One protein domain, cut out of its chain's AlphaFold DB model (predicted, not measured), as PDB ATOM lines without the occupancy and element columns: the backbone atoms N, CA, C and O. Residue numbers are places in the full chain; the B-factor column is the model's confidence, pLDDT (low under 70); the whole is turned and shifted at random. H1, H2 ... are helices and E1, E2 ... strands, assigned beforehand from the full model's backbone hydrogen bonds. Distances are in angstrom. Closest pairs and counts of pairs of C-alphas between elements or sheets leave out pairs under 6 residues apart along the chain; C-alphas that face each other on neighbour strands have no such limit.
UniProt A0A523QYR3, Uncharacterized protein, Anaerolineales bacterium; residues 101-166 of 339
ATOM      1  N   GLN A 101     -13.378 -17.896  -9.990       96.62
ATOM      2  CA  GLN A 101     -14.225 -16.837  -9.439       96.62
ATOM      3  C   GLN A 101     -13.724 -15.476  -9.925       96.62
ATOM      4  O   GLN A 101     -12.653 -15.005  -9.546       96.62
ATOM      5  N   VAL A 102     -14.504 -14.831 -10.790       97.50
ATOM      6  CA  VAL A 102     -14.101 -13.592 -11.461       97.50
ATOM      7  C   VAL A 102     -15.170 -12.516 -11.372       97.50
ATOM      8  O   VAL A 102     -16.354 -12.794 -11.178       97.50
ATOM      9  N   CYS A 103     -14.760 -11.267 -11.578       98.00
ATOM     10  CA  CYS A 103     -15.679 -10.149 -11.721       98.00
ATOM     11  C   CYS A 103     -16.060  -9.960 -13.189       98.00
ATOM     12  O   CYS A 103     -15.239 -10.087 -14.102       98.00
ATOM     13  N   ALA A 104     -17.335  -9.664 -13.428       97.81
ATOM     14  CA  ALA A 104     -17.848  -9.398 -14.757       97.81
ATOM     15  C   ALA A 104     -18.815  -8.213 -14.760       97.81
ATOM     16  O   ALA A 104     -19.581  -7.989 -13.821       97.81
ATOM     17  N   ILE A 105     -18.828  -7.476 -15.869       98.00
ATOM     18  CA  ILE A 105     -19.776  -6.387 -16.110       98.00
ATOM     19  C   ILE A 105     -20.527  -6.611 -17.419       98.00
ATOM     20  O   ILE A 105     -19.942  -6.984 -18.436       98.00
ATOM     21  N   GLN A 106     -21.835  -6.353 -17.399       97.75
ATOM     22  CA  GLN A 106     -22.664  -6.386 -18.597       97.75
ATOM     23  C   GLN A 106     -22.721  -5.006 -19.257       97.75
ATOM     24  O   GLN A 106     -23.105  -4.013 -18.634       97.75
ATOM     25  N   ASP A 107     -22.434  -4.939 -20.554       97.06
ATOM     26  CA  ASP A 107     -22.728  -3.749 -21.348       97.06
ATOM     27  C   ASP A 107     -24.241  -3.672 -21.633       97.06
ATOM     28  O   ASP A 107     -24.799  -4.505 -22.346       97.06
ATOM     29  N   GLU A 108     -24.925  -2.650 -21.105       95.12
ATOM     30  CA  GLU A 108     -26.387  -2.490 -21.239       95.12
ATOM     31  C   GLU A 108     -26.884  -2.348 -22.694       95.12
ATOM     32  O   GLU A 108     -28.084  -2.449 -22.957       95.12
ATOM     33  N   VAL A 109     -25.999  -2.033 -23.647       96.00
ATOM     34  CA  VAL A 109     -26.359  -1.802 -25.054       96.00
ATOM     35  C   VAL A 109     -26.164  -3.059 -25.888       96.00
ATOM     36  O   VAL A 109     -26.979  -3.336 -26.771       96.00
ATOM     37  N   THR A 110     -25.071  -3.778 -25.659       94.06
ATOM     38  CA  THR A 110     -24.707  -4.975 -26.425       94.06
ATOM     39  C   THR A 110     -25.136  -6.272 -25.747       94.06
ATOM     40  O   THR A 110     -25.189  -7.293 -26.426       94.06
ATOM     41  N   GLU A 111     -25.481  -6.219 -24.457       94.44
ATOM     42  CA  GLU A 111     -25.788  -7.365 -23.587       94.44
ATOM     43  C   GLU A 111     -24.619  -8.361 -23.450       94.44
ATOM     44  O   GLU A 111     -24.817  -9.481 -22.982       94.44
ATOM     45  N   ILE A 112     -23.403  -7.946 -23.825       95.12
ATOM     46  CA  ILE A 112     -22.170  -8.733 -23.709       95.12
ATOM     47  C   ILE A 112     -21.611  -8.585 -22.295       95.12
ATOM     48  O   ILE A 112     -21.577  -7.475 -21.757       95.12
ATOM     49  N   TRP A 113     -21.163  -9.701 -21.721       98.06
ATOM     50  CA  TRP A 113     -20.438  -9.728 -20.456       98.06
ATOM     51  C   TRP A 113     -18.937  -9.725 -20.712       98.06
ATOM     52  O   TRP A 113     -18.436 -10.506 -21.523       98.06
ATOM     53  N   THR A 114     -18.226  -8.857 -20.005       97.38
ATOM     54  CA  THR A 114     -16.770  -8.739 -20.101       97.38
ATOM     55  C   THR A 114     -16.160  -8.918 -18.724       97.38
ATOM     56  O   THR A 114     -16.687  -8.390 -17.744       97.38
ATOM     57  N   TYR A 115     -15.051  -9.651 -18.675       97.19
ATOM     58  CA  TYR A 115     -14.225  -9.789 -17.483       97.19
ATOM     59  C   TYR A 115     -13.707  -8.429 -17.005       97.19
ATOM     60  O   TYR A 115     -13.311  -7.578 -17.810       97.19
ATOM     61  N   THR A 116     -13.692  -8.243 -15.692       97.00
ATOM     62  CA  THR A 116     -13.035  -7.124 -15.022       97.00
ATOM     63  C   THR A 116     -12.076  -7.665 -13.972       97.00
ATOM     64  O   THR A 116     -12.376  -8.632 -13.276       97.00
ATOM     65  N   GLU A 117     -10.901  -7.045 -13.868       93.56
ATOM     66  CA  GLU A 117      -9.969  -7.369 -12.788       93.56
ATOM     67  C   GLU A 117     -10.597  -6.953 -11.446       93.56
ATOM     68  O   GLU A 117     -11.089  -5.820 -11.348       93.56
ATOM     69  N   PRO A 118     -10.577  -7.823 -10.419       92.88
ATOM     70  CA  PRO A 118     -10.962  -7.427  -9.072       92.88
ATOM     71  C   PRO A 118     -10.023  -6.337  -8.535       92.88
ATOM     72  O   PRO A 118      -8.925  -6.109  -9.056       92.88
ATOM     73  N   ASP A 119     -10.449  -5.626  -7.492       92.19
ATOM     74  CA  ASP A 119      -9.628  -4.578  -6.885       92.19
ATOM     75  C   ASP A 119      -8.416  -5.124  -6.094       92.19
ATOM     76  O   ASP A 119      -8.139  -6.323  -6.059       92.19
ATOM     77  N   GLU A 120      -7.636  -4.233  -5.462       87.88
ATOM     78  CA  GLU A 120      -6.443  -4.627  -4.685       87.88
ATOM     79  C   GLU A 120      -6.784  -5.530  -3.484       87.88
ATOM     80  O   GLU A 120      -5.890  -6.156  -2.905       87.88
ATOM     81  N   GLU A 121      -8.054  -5.564  -3.086       89.69
ATOM     82  CA  GLU A 121      -8.590  -6.386  -2.016       89.69
ATOM     83  C   GLU A 121      -9.236  -7.690  -2.520       89.69
ATOM     84  O   GLU A 121      -9.544  -8.548  -1.690       89.69
ATOM     85  N   GLY A 122      -9.362  -7.875  -3.839       88.69
ATOM     86  CA  GLY A 122     -10.011  -9.031  -4.461       88.69
ATOM     87  C   GLY A 122     -11.522  -8.868  -4.651       88.69
ATOM     88  O   GLY A 122     -12.182  -9.818  -5.058       88.69
ATOM     89  N   ASP A 123     -12.080  -7.689  -4.367       92.94
ATOM     90  CA  ASP A 123     -13.515  -7.432  -4.450       92.94
ATOM     91  C   ASP A 123     -13.905  -6.889  -5.841       92.94
ATOM     92  O   ASP A 123     -13.187  -6.094  -6.459       92.94
ATOM     93  N   CYS A 124     -15.096  -7.258  -6.325       94.94
ATOM     94  CA  CYS A 124     -15.669  -6.665  -7.537       94.94
ATOM     95  C   CYS A 124     -16.121  -5.216  -7.299       94.94
ATOM     96  O   CYS A 124     -16.726  -4.886  -6.269       94.94
ATOM     97  N   ALA A 125     -15.887  -4.333  -8.273       95.56
ATOM     98  CA  ALA A 125     -16.232  -2.921  -8.134       95.56
ATOM     99  C   ALA A 125     -17.757  -2.666  -8.179       95.56
ATOM    100  O   ALA A 125     -18.570  -3.511  -8.554       95.56
ATOM    101  N   GLU A 126     -18.190  -1.451  -7.814       95.25
ATOM    102  CA  GLU A 126     -19.616  -1.089  -7.859       95.25
ATOM    103  C   GLU A 126     -20.179  -1.200  -9.289       95.25
ATOM    104  O   GLU A 126     -19.817  -0.420 -10.171       95.25
ATOM    105  N   GLY A 127     -21.131  -2.118  -9.478       94.19
ATOM    106  CA  GLY A 127     -21.772  -2.387 -10.770       94.19
ATOM    107  C   GLY A 127     -21.228  -3.620 -11.489       94.19
ATOM    108  O   GLY A 127     -21.814  -4.022 -12.492       94.19
ATOM    109  N   GLU A 128     -20.164  -4.219 -10.965       96.75
ATOM    110  CA  GLU A 128     -19.668  -5.531 -11.363       96.75
ATOM    111  C   GLU A 128     -20.366  -6.618 -10.536       96.75
ATOM    112  O   GLU A 128     -20.926  -6.361  -9.463       96.75
ATOM    113  N   GLU A 129     -20.373  -7.832 -11.068       96.62
ATOM    114  CA  GLU A 129     -20.943  -9.010 -10.432       96.62
ATOM    115  C   GLU A 129     -19.904 -10.127 -10.407       96.62
ATOM    116  O   GLU A 129     -19.218 -10.360 -11.400       96.62
ATOM    117  N   GLU A 130     -19.815 -10.811  -9.271       96.81
ATOM    118  CA  GLU A 130     -19.032 -12.034  -9.136       96.81
ATOM    119  C   GLU A 130     -19.732 -13.173  -9.884       96.81
ATOM    120  O   GLU A 130     -20.938 -13.410  -9.720       96.81
ATOM    121  N   VAL A 131     -18.974 -13.857 -10.731       97.25
ATOM    122  CA  VAL A 131     -19.424 -14.999 -11.524       97.25
ATOM    123  C   VAL A 131     -18.403 -16.125 -11.423       97.25
ATOM    124  O   VAL A 131     -17.207 -15.882 -11.278       97.25
ATOM    125  N   THR A 132     -18.872 -17.362 -11.533       96.56
ATOM    126  CA  THR A 132     -18.011 -18.550 -11.525       96.56
ATOM    127  C   THR A 132     -17.890 -19.080 -12.939       96.56
ATOM    128  O   THR A 132     -18.896 -19.449 -13.542       96.56
ATOM    129  N   VAL A 133     -16.680 -19.104 -13.484       96.75
ATOM    130  CA  VAL A 133     -16.396 -19.688 -14.796       96.75
ATOM    131  C   VAL A 133     -16.519 -21.210 -14.711       96.75
ATOM    132  O   VAL A 133     -15.928 -21.831 -13.838       96.75
ATOM    133  N   THR A 134     -17.296 -21.812 -15.611       95.12
ATOM    134  CA  THR A 134     -17.611 -23.253 -15.601       95.12
ATOM    135  C   THR A 134     -17.192 -23.991 -16.868       95.12
ATOM    136  O   THR A 134     -17.315 -25.209 -16.934       95.12
ATOM    137  N   GLY A 135     -16.714 -23.290 -17.897       94.62
ATOM    138  CA  GLY A 135     -16.231 -23.937 -19.116       94.62
ATOM    139  C   GLY A 135     -15.756 -22.952 -20.175       94.62
ATOM    140  O   GLY A 135     -16.003 -21.748 -20.080       94.62
ATOM    141  N   GLN A 136     -15.106 -23.470 -21.214       96.56
ATOM    142  CA  GLN A 136     -14.673 -22.700 -22.380       96.56
ATOM    143  C   GLN A 136     -15.532 -23.040 -23.605       96.56
ATOM    144  O   GLN A 136     -15.855 -24.198 -23.866       96.56
ATOM    145  N   ASN A 137     -15.919 -22.019 -24.365       95.94
ATOM    146  CA  ASN A 137     -16.731 -22.144 -25.571       95.94
ATOM    147  C   ASN A 137     -15.850 -22.298 -26.822       95.94
ATOM    148  O   ASN A 137     -14.707 -21.846 -26.860       95.94
ATOM    149  N   GLU A 138     -16.418 -22.845 -27.903       95.12
ATOM    150  CA  GLU A 138     -15.713 -23.032 -29.189       95.12
ATOM    151  C   GLU A 138     -15.171 -21.727 -29.806       95.12
ATOM    152  O   GLU A 138     -14.273 -21.757 -30.649       95.12
ATOM    153  N   ASP A 139     -15.740 -20.578 -29.437       95.44
ATOM    154  CA  ASP A 139     -15.328 -19.263 -29.930       95.44
ATOM    155  C   ASP A 139     -14.227 -18.597 -29.087       95.44
ATOM    156  O   ASP A 139     -13.812 -17.483 -29.415       95.44
ATOM    157  N   GLY A 140     -13.745 -19.275 -28.041       95.94
ATOM    158  CA  GLY A 140     -12.734 -18.780 -27.106       95.94
ATOM    159  C   GLY A 140     -13.288 -17.926 -25.962       95.94
ATOM    160  O   GLY A 140     -12.513 -17.489 -25.117       95.94
ATOM    161  N   SER A 141     -14.601 -17.678 -25.909       96.81
ATOM    162  CA  SER A 141     -15.239 -17.106 -24.715       96.81
ATOM    163  C   SER A 141     -15.402 -18.162 -23.618       96.81
ATOM    164  O   SER A 141     -15.263 -19.357 -23.868       96.81
ATOM    165  N   PHE A 142     -15.758 -17.738 -22.410       97.56
ATOM    166  CA  PHE A 142     -16.016 -18.636 -21.285       97.56
ATOM    167  C   PHE A 142     -17.508 -18.693 -20.958       97.56
ATOM    168  O   PHE A 142     -18.228 -17.707 -21.111       97.56
ATOM    169  N   SER A 143     -17.995 -19.845 -20.518       96.06
ATOM    170  CA  SER A 143     -19.299 -19.973 -19.869       96.06
ATOM    171  C   SER A 143     -19.125 -19.722 -18.376       96.06
ATOM    172  O   SER A 143     -18.192 -20.243 -17.770       96.06
ATOM    173  N   ALA A 144     -19.992 -18.903 -17.787       96.31
ATOM    174  CA  ALA A 144     -19.948 -18.590 -16.364       96.31
ATOM    175  C   ALA A 144     -21.351 -18.551 -15.756       96.31
ATOM    176  O   ALA A 144     -22.317 -18.193 -16.430       96.31
ATOM    177  N   ASN A 145     -21.461 -18.883 -14.475       94.75
ATOM    178  CA  ASN A 145     -22.702 -18.841 -13.720       94.75
ATOM    179  C   ASN A 145     -22.728 -17.631 -12.788       94.75
ATOM    180  O   ASN A 145     -21.784 -17.359 -12.049       94.75
ATOM    181  N   ARG A 146     -23.846 -16.908 -12.816       95.31
ATOM    182  CA  ARG A 146     -24.142 -15.826 -11.872       95.31
ATOM    183  C   ARG A 146     -24.641 -16.403 -10.550       95.31
ATOM    184  O   ARG A 146     -25.173 -17.511 -10.504       95.31
ATOM    185  N   SER A 147     -24.600 -15.593  -9.493       90.44
ATOM    186  CA  SER A 147     -25.120 -15.952  -8.160       90.44
ATOM    187  C   SER A 147     -26.608 -16.357  -8.131       90.44
ATOM    188  O   SER A 147     -27.068 -16.998  -7.185       90.44
ATOM    189  N   ASP A 148     -27.382 -15.989  -9.157       90.94
ATOM    190  CA  ASP A 148     -28.786 -16.379  -9.323       90.94
ATOM    191  C   ASP A 148     -28.992 -17.680 -10.127       90.94
ATOM    192  O   ASP A 148     -30.139 -18.073 -10.359       90.94
ATOM    193  N   GLY A 149     -27.905 -18.347 -10.533       88.38
ATOM    194  CA  GLY A 149     -27.898 -19.569 -11.340       88.38
ATOM    195  C   GLY A 149     -28.047 -19.338 -12.847       88.38
ATOM    196  O   GLY A 149     -28.191 -20.296 -13.602       88.38
ATOM    197  N   THR A 150     -28.059 -18.086 -13.315       92.56
ATOM    198  CA  THR A 150     -28.113 -17.789 -14.752       92.56
ATOM    199  C   THR A 150     -26.738 -17.981 -15.384       92.56
ATOM    200  O   THR A 150     -25.781 -17.324 -14.974       92.56
ATOM    201  N   SER A 151     -26.665 -18.802 -16.433       94.25
ATOM    202  CA  SER A 151     -25.459 -18.948 -17.251       94.25
ATOM    203  C   SER A 151     -25.309 -17.790 -18.248       94.25
ATOM    204  O   SER A 151     -26.286 -17.350 -18.868       94.25
ATOM    205  N   ILE A 152     -24.086 -17.284 -18.389       96.56
ATOM    206  CA  ILE A 152     -23.680 -16.197 -19.285       96.56
ATOM    207  C   ILE A 152     -22.452 -16.602 -20.109       96.56
ATOM    208  O   ILE A 152     -21.695 -17.486 -19.720       96.56
ATOM    209  N   SER A 153     -22.236 -15.914 -21.233       97.19
ATOM    210  CA  SER A 153     -20.991 -15.990 -22.008       97.19
ATOM    211  C   SER A 153     -20.121 -14.781 -21.664       97.19
ATOM    212  O   SER A 153     -20.533 -13.639 -21.885       97.19
ATOM    213  N   LEU A 154     -18.957 -15.050 -21.081       98.19
ATOM    214  CA  LEU A 154     -17.978 -14.094 -20.586       98.19
ATOM    215  C   LEU A 154     -16.832 -13.933 -21.590       98.19
ATOM    216  O   LEU A 154     -16.176 -14.903 -21.972       98.19
ATOM    217  N   ASN A 155     -16.565 -12.693 -21.993       97.94
ATOM    218  CA  ASN A 155     -15.432 -12.357 -22.847       97.94
ATOM    219  C   ASN A 155     -14.221 -11.918 -22.008       97.94
ATOM    220  O   ASN A 155     -14.326 -10.973 -21.219       97.94
ATOM    221  N   VAL A 156     -13.079 -12.575 -22.222       97.88
ATOM    222  CA  VAL A 156     -11.789 -12.282 -21.586       97.88
ATOM    223  C   VAL A 156     -10.814 -11.862 -22.686       97.88
ATOM    224  O   VAL A 156     -10.399 -12.677 -23.504       97.88
ATOM    225  N   GLU A 157     -10.484 -10.570 -22.753       96.75
ATOM    226  CA  GLU A 157      -9.577 -10.047 -23.791       96.75
ATOM    227  C   GLU A 157      -8.094 -10.253 -23.453       96.75
ATOM    228  O   GLU A 157      -7.246 -10.215 -24.347       96.75
ATOM    229  N   ASP A 158      -7.780 -10.421 -22.168       97.00
ATOM    230  CA  ASP A 158      -6.420 -10.619 -21.686       97.00
ATOM    231  C   ASP A 158      -5.991 -12.086 -21.842       97.00
ATOM    232  O   ASP A 158      -6.614 -12.994 -21.295       97.00
ATOM    233  N   GLU A 159      -4.932 -12.316 -22.619       96.62
ATOM    234  CA  GLU A 159      -4.452 -13.660 -22.973       96.62
ATOM    235  C   GLU A 159      -3.873 -14.405 -21.763       96.62
ATOM    236  O   GLU A 159      -4.057 -15.613 -21.655       96.62
ATOM    237  N   GLU A 160      -3.216 -13.695 -20.840       96.06
ATOM    238  CA  GLU A 160      -2.655 -14.283 -19.616       96.06
ATOM    239  C   GLU A 160      -3.777 -14.781 -18.698       96.06
ATOM    240  O   GLU A 160      -3.771 -15.939 -18.286       96.06
ATOM    241  N   THR A 161      -4.796 -13.950 -18.475       96.81
ATOM    242  CA  THR A 161      -5.997 -14.299 -17.702       96.81
ATOM    243  C   THR A 161      -6.783 -15.431 -18.362       96.81
ATOM    244  O   THR A 161      -7.214 -16.365 -17.692       96.81
ATOM    245  N   SER A 162      -6.959 -15.381 -19.685       97.38
ATOM    246  CA  SER A 162      -7.629 -16.451 -20.429       97.38
ATOM    247  C   SER A 162      -6.871 -17.777 -20.329       97.38
ATOM    248  O   SER A 162      -7.508 -18.827 -20.252       97.38
ATOM    249  N   GLY A 163      -5.536 -17.742 -20.350       96.88
ATOM    250  CA  GLY A 163      -4.695 -18.919 -20.128       96.88
ATOM    251  C   GLY A 163      -4.910 -19.489 -18.730       96.88
ATOM    252  O   GLY A 163      -5.322 -20.635 -18.608       96.88
ATOM    253  N   ALA A 164      -4.778 -18.652 -17.696       97.19
ATOM    254  CA  ALA A 164      -4.970 -19.062 -16.305       97.19
ATOM    255  C   ALA A 164      -6.364 -19.659 -16.034       97.19
ATOM    256  O   ALA A 164      -6.483 -20.650 -15.323       97.19
ATOM    257  N   LEU A 165      -7.422 -19.098 -16.634       97.75
ATOM    258  CA  LEU A 165      -8.773 -19.659 -16.537       97.75
ATOM    259  C   LEU A 165      -8.904 -21.013 -17.239       97.75
ATOM    260  O   LEU A 165      -9.641 -21.869 -16.762       97.75
ATOM    261  N   SER A 166      -8.221 -21.202 -18.369       97.25
ATOM    262  CA  SER A 166      -8.242 -22.481 -19.089       97.25
ATOM    263  C   SER A 166      -7.523 -23.560 -18.278       97.25
ATOM    264  O   SER A 166      -8.098 -24.623 -18.066       97.25
TER     265      SER A 166
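This is residues 101 to 166 of the 339 residues of an uncharacterized protein of Anaerolineales bacterium (UniProt A0A523QYR3). Five short strands ring round into a small closed barrel, and one short helix, H1, packs on its outside with residues 161 to 166. The long link from E2 to E3, residues 117 to 128, makes a large loop with no named element. The printed part has 66 residues, with five named strands and then one named helix along the chain, E1 E2 E3 E4 E5 H1. Round the ring run E1 E2 E5 E4 E3 and back to E1, mixed, with E2 and E5 as the parallel pair; the class is mixed, helices and strands. The whole is compact, with a radius of gyration of the C-alphas of 11.2 A and spans of 31 by 25 by 22 A.

In the barrel, E3, residues 129 to 136, and E4, residues 142 to 146, form an antiparallel hairpin at 141 degrees, with N 134 and O 143 2.8 A apart. E4 and E5, residues 151 to 155, form another at 133 degrees, with N 152 and O 144 at 2.8 A. E3, E4 and E5 are a meander, each strand the antiparallel neighbour of the one before. E3 bends by 53 degrees at residue 132. On the other side of E3 from E4 lies E1, residues 101 to 106, antiparallel to E3, with N 102 and O 131 at 2.9 A. E1 and E2, residues 113 to 116, form an antiparallel hairpin at 127 degrees, with N 105 and O 114 at 3.0 A. E2 and E5 are parallel at 61 degrees, with N 155 and O 113 at 2.9 A. The pairing of E5 is staggered: its residues 151 to 154 pair with E4 and 154 to 155 with E2. E2 and E4 are apart. H1, residues 159 to 166, is on the barrel, outside it, at a height over the sheet of 9.4 A. It lies over E3, but only just, with 3 of its 8 C-alphas. On the local plane it stands at 62 degrees to E3, only just across the strands. The closest C-alphas of E3 and H1, those of Gln 136 and Ser 166, are 7.2 A apart. In H1 every O i to N i+4 pair is within hydrogen-bond range.

E1 begins at C-alpha 101, (-14.225, -16.837, -9.439), and is 16.3 A long. E2 measures 9.5 A, E4 12.7 A and E5 13.2 A. E3, the longest strand, runs 19.2 A from C-alpha 129 at (-20.943, -9.010, -10.432). H1, 10.4 A long, ends at C-alpha 166, (-8.242, -22.481, -19.089).

The two C-alphas farthest apart, those of Glu 121 and Glu 138, are 32.7 A from each other. The printed part has no cut. The link from E2 to E3 is long; that from E1 to E2 is short, and the other three are tight. The mean pLDDT of the printed part is 95.5, and no printed residue is under 70.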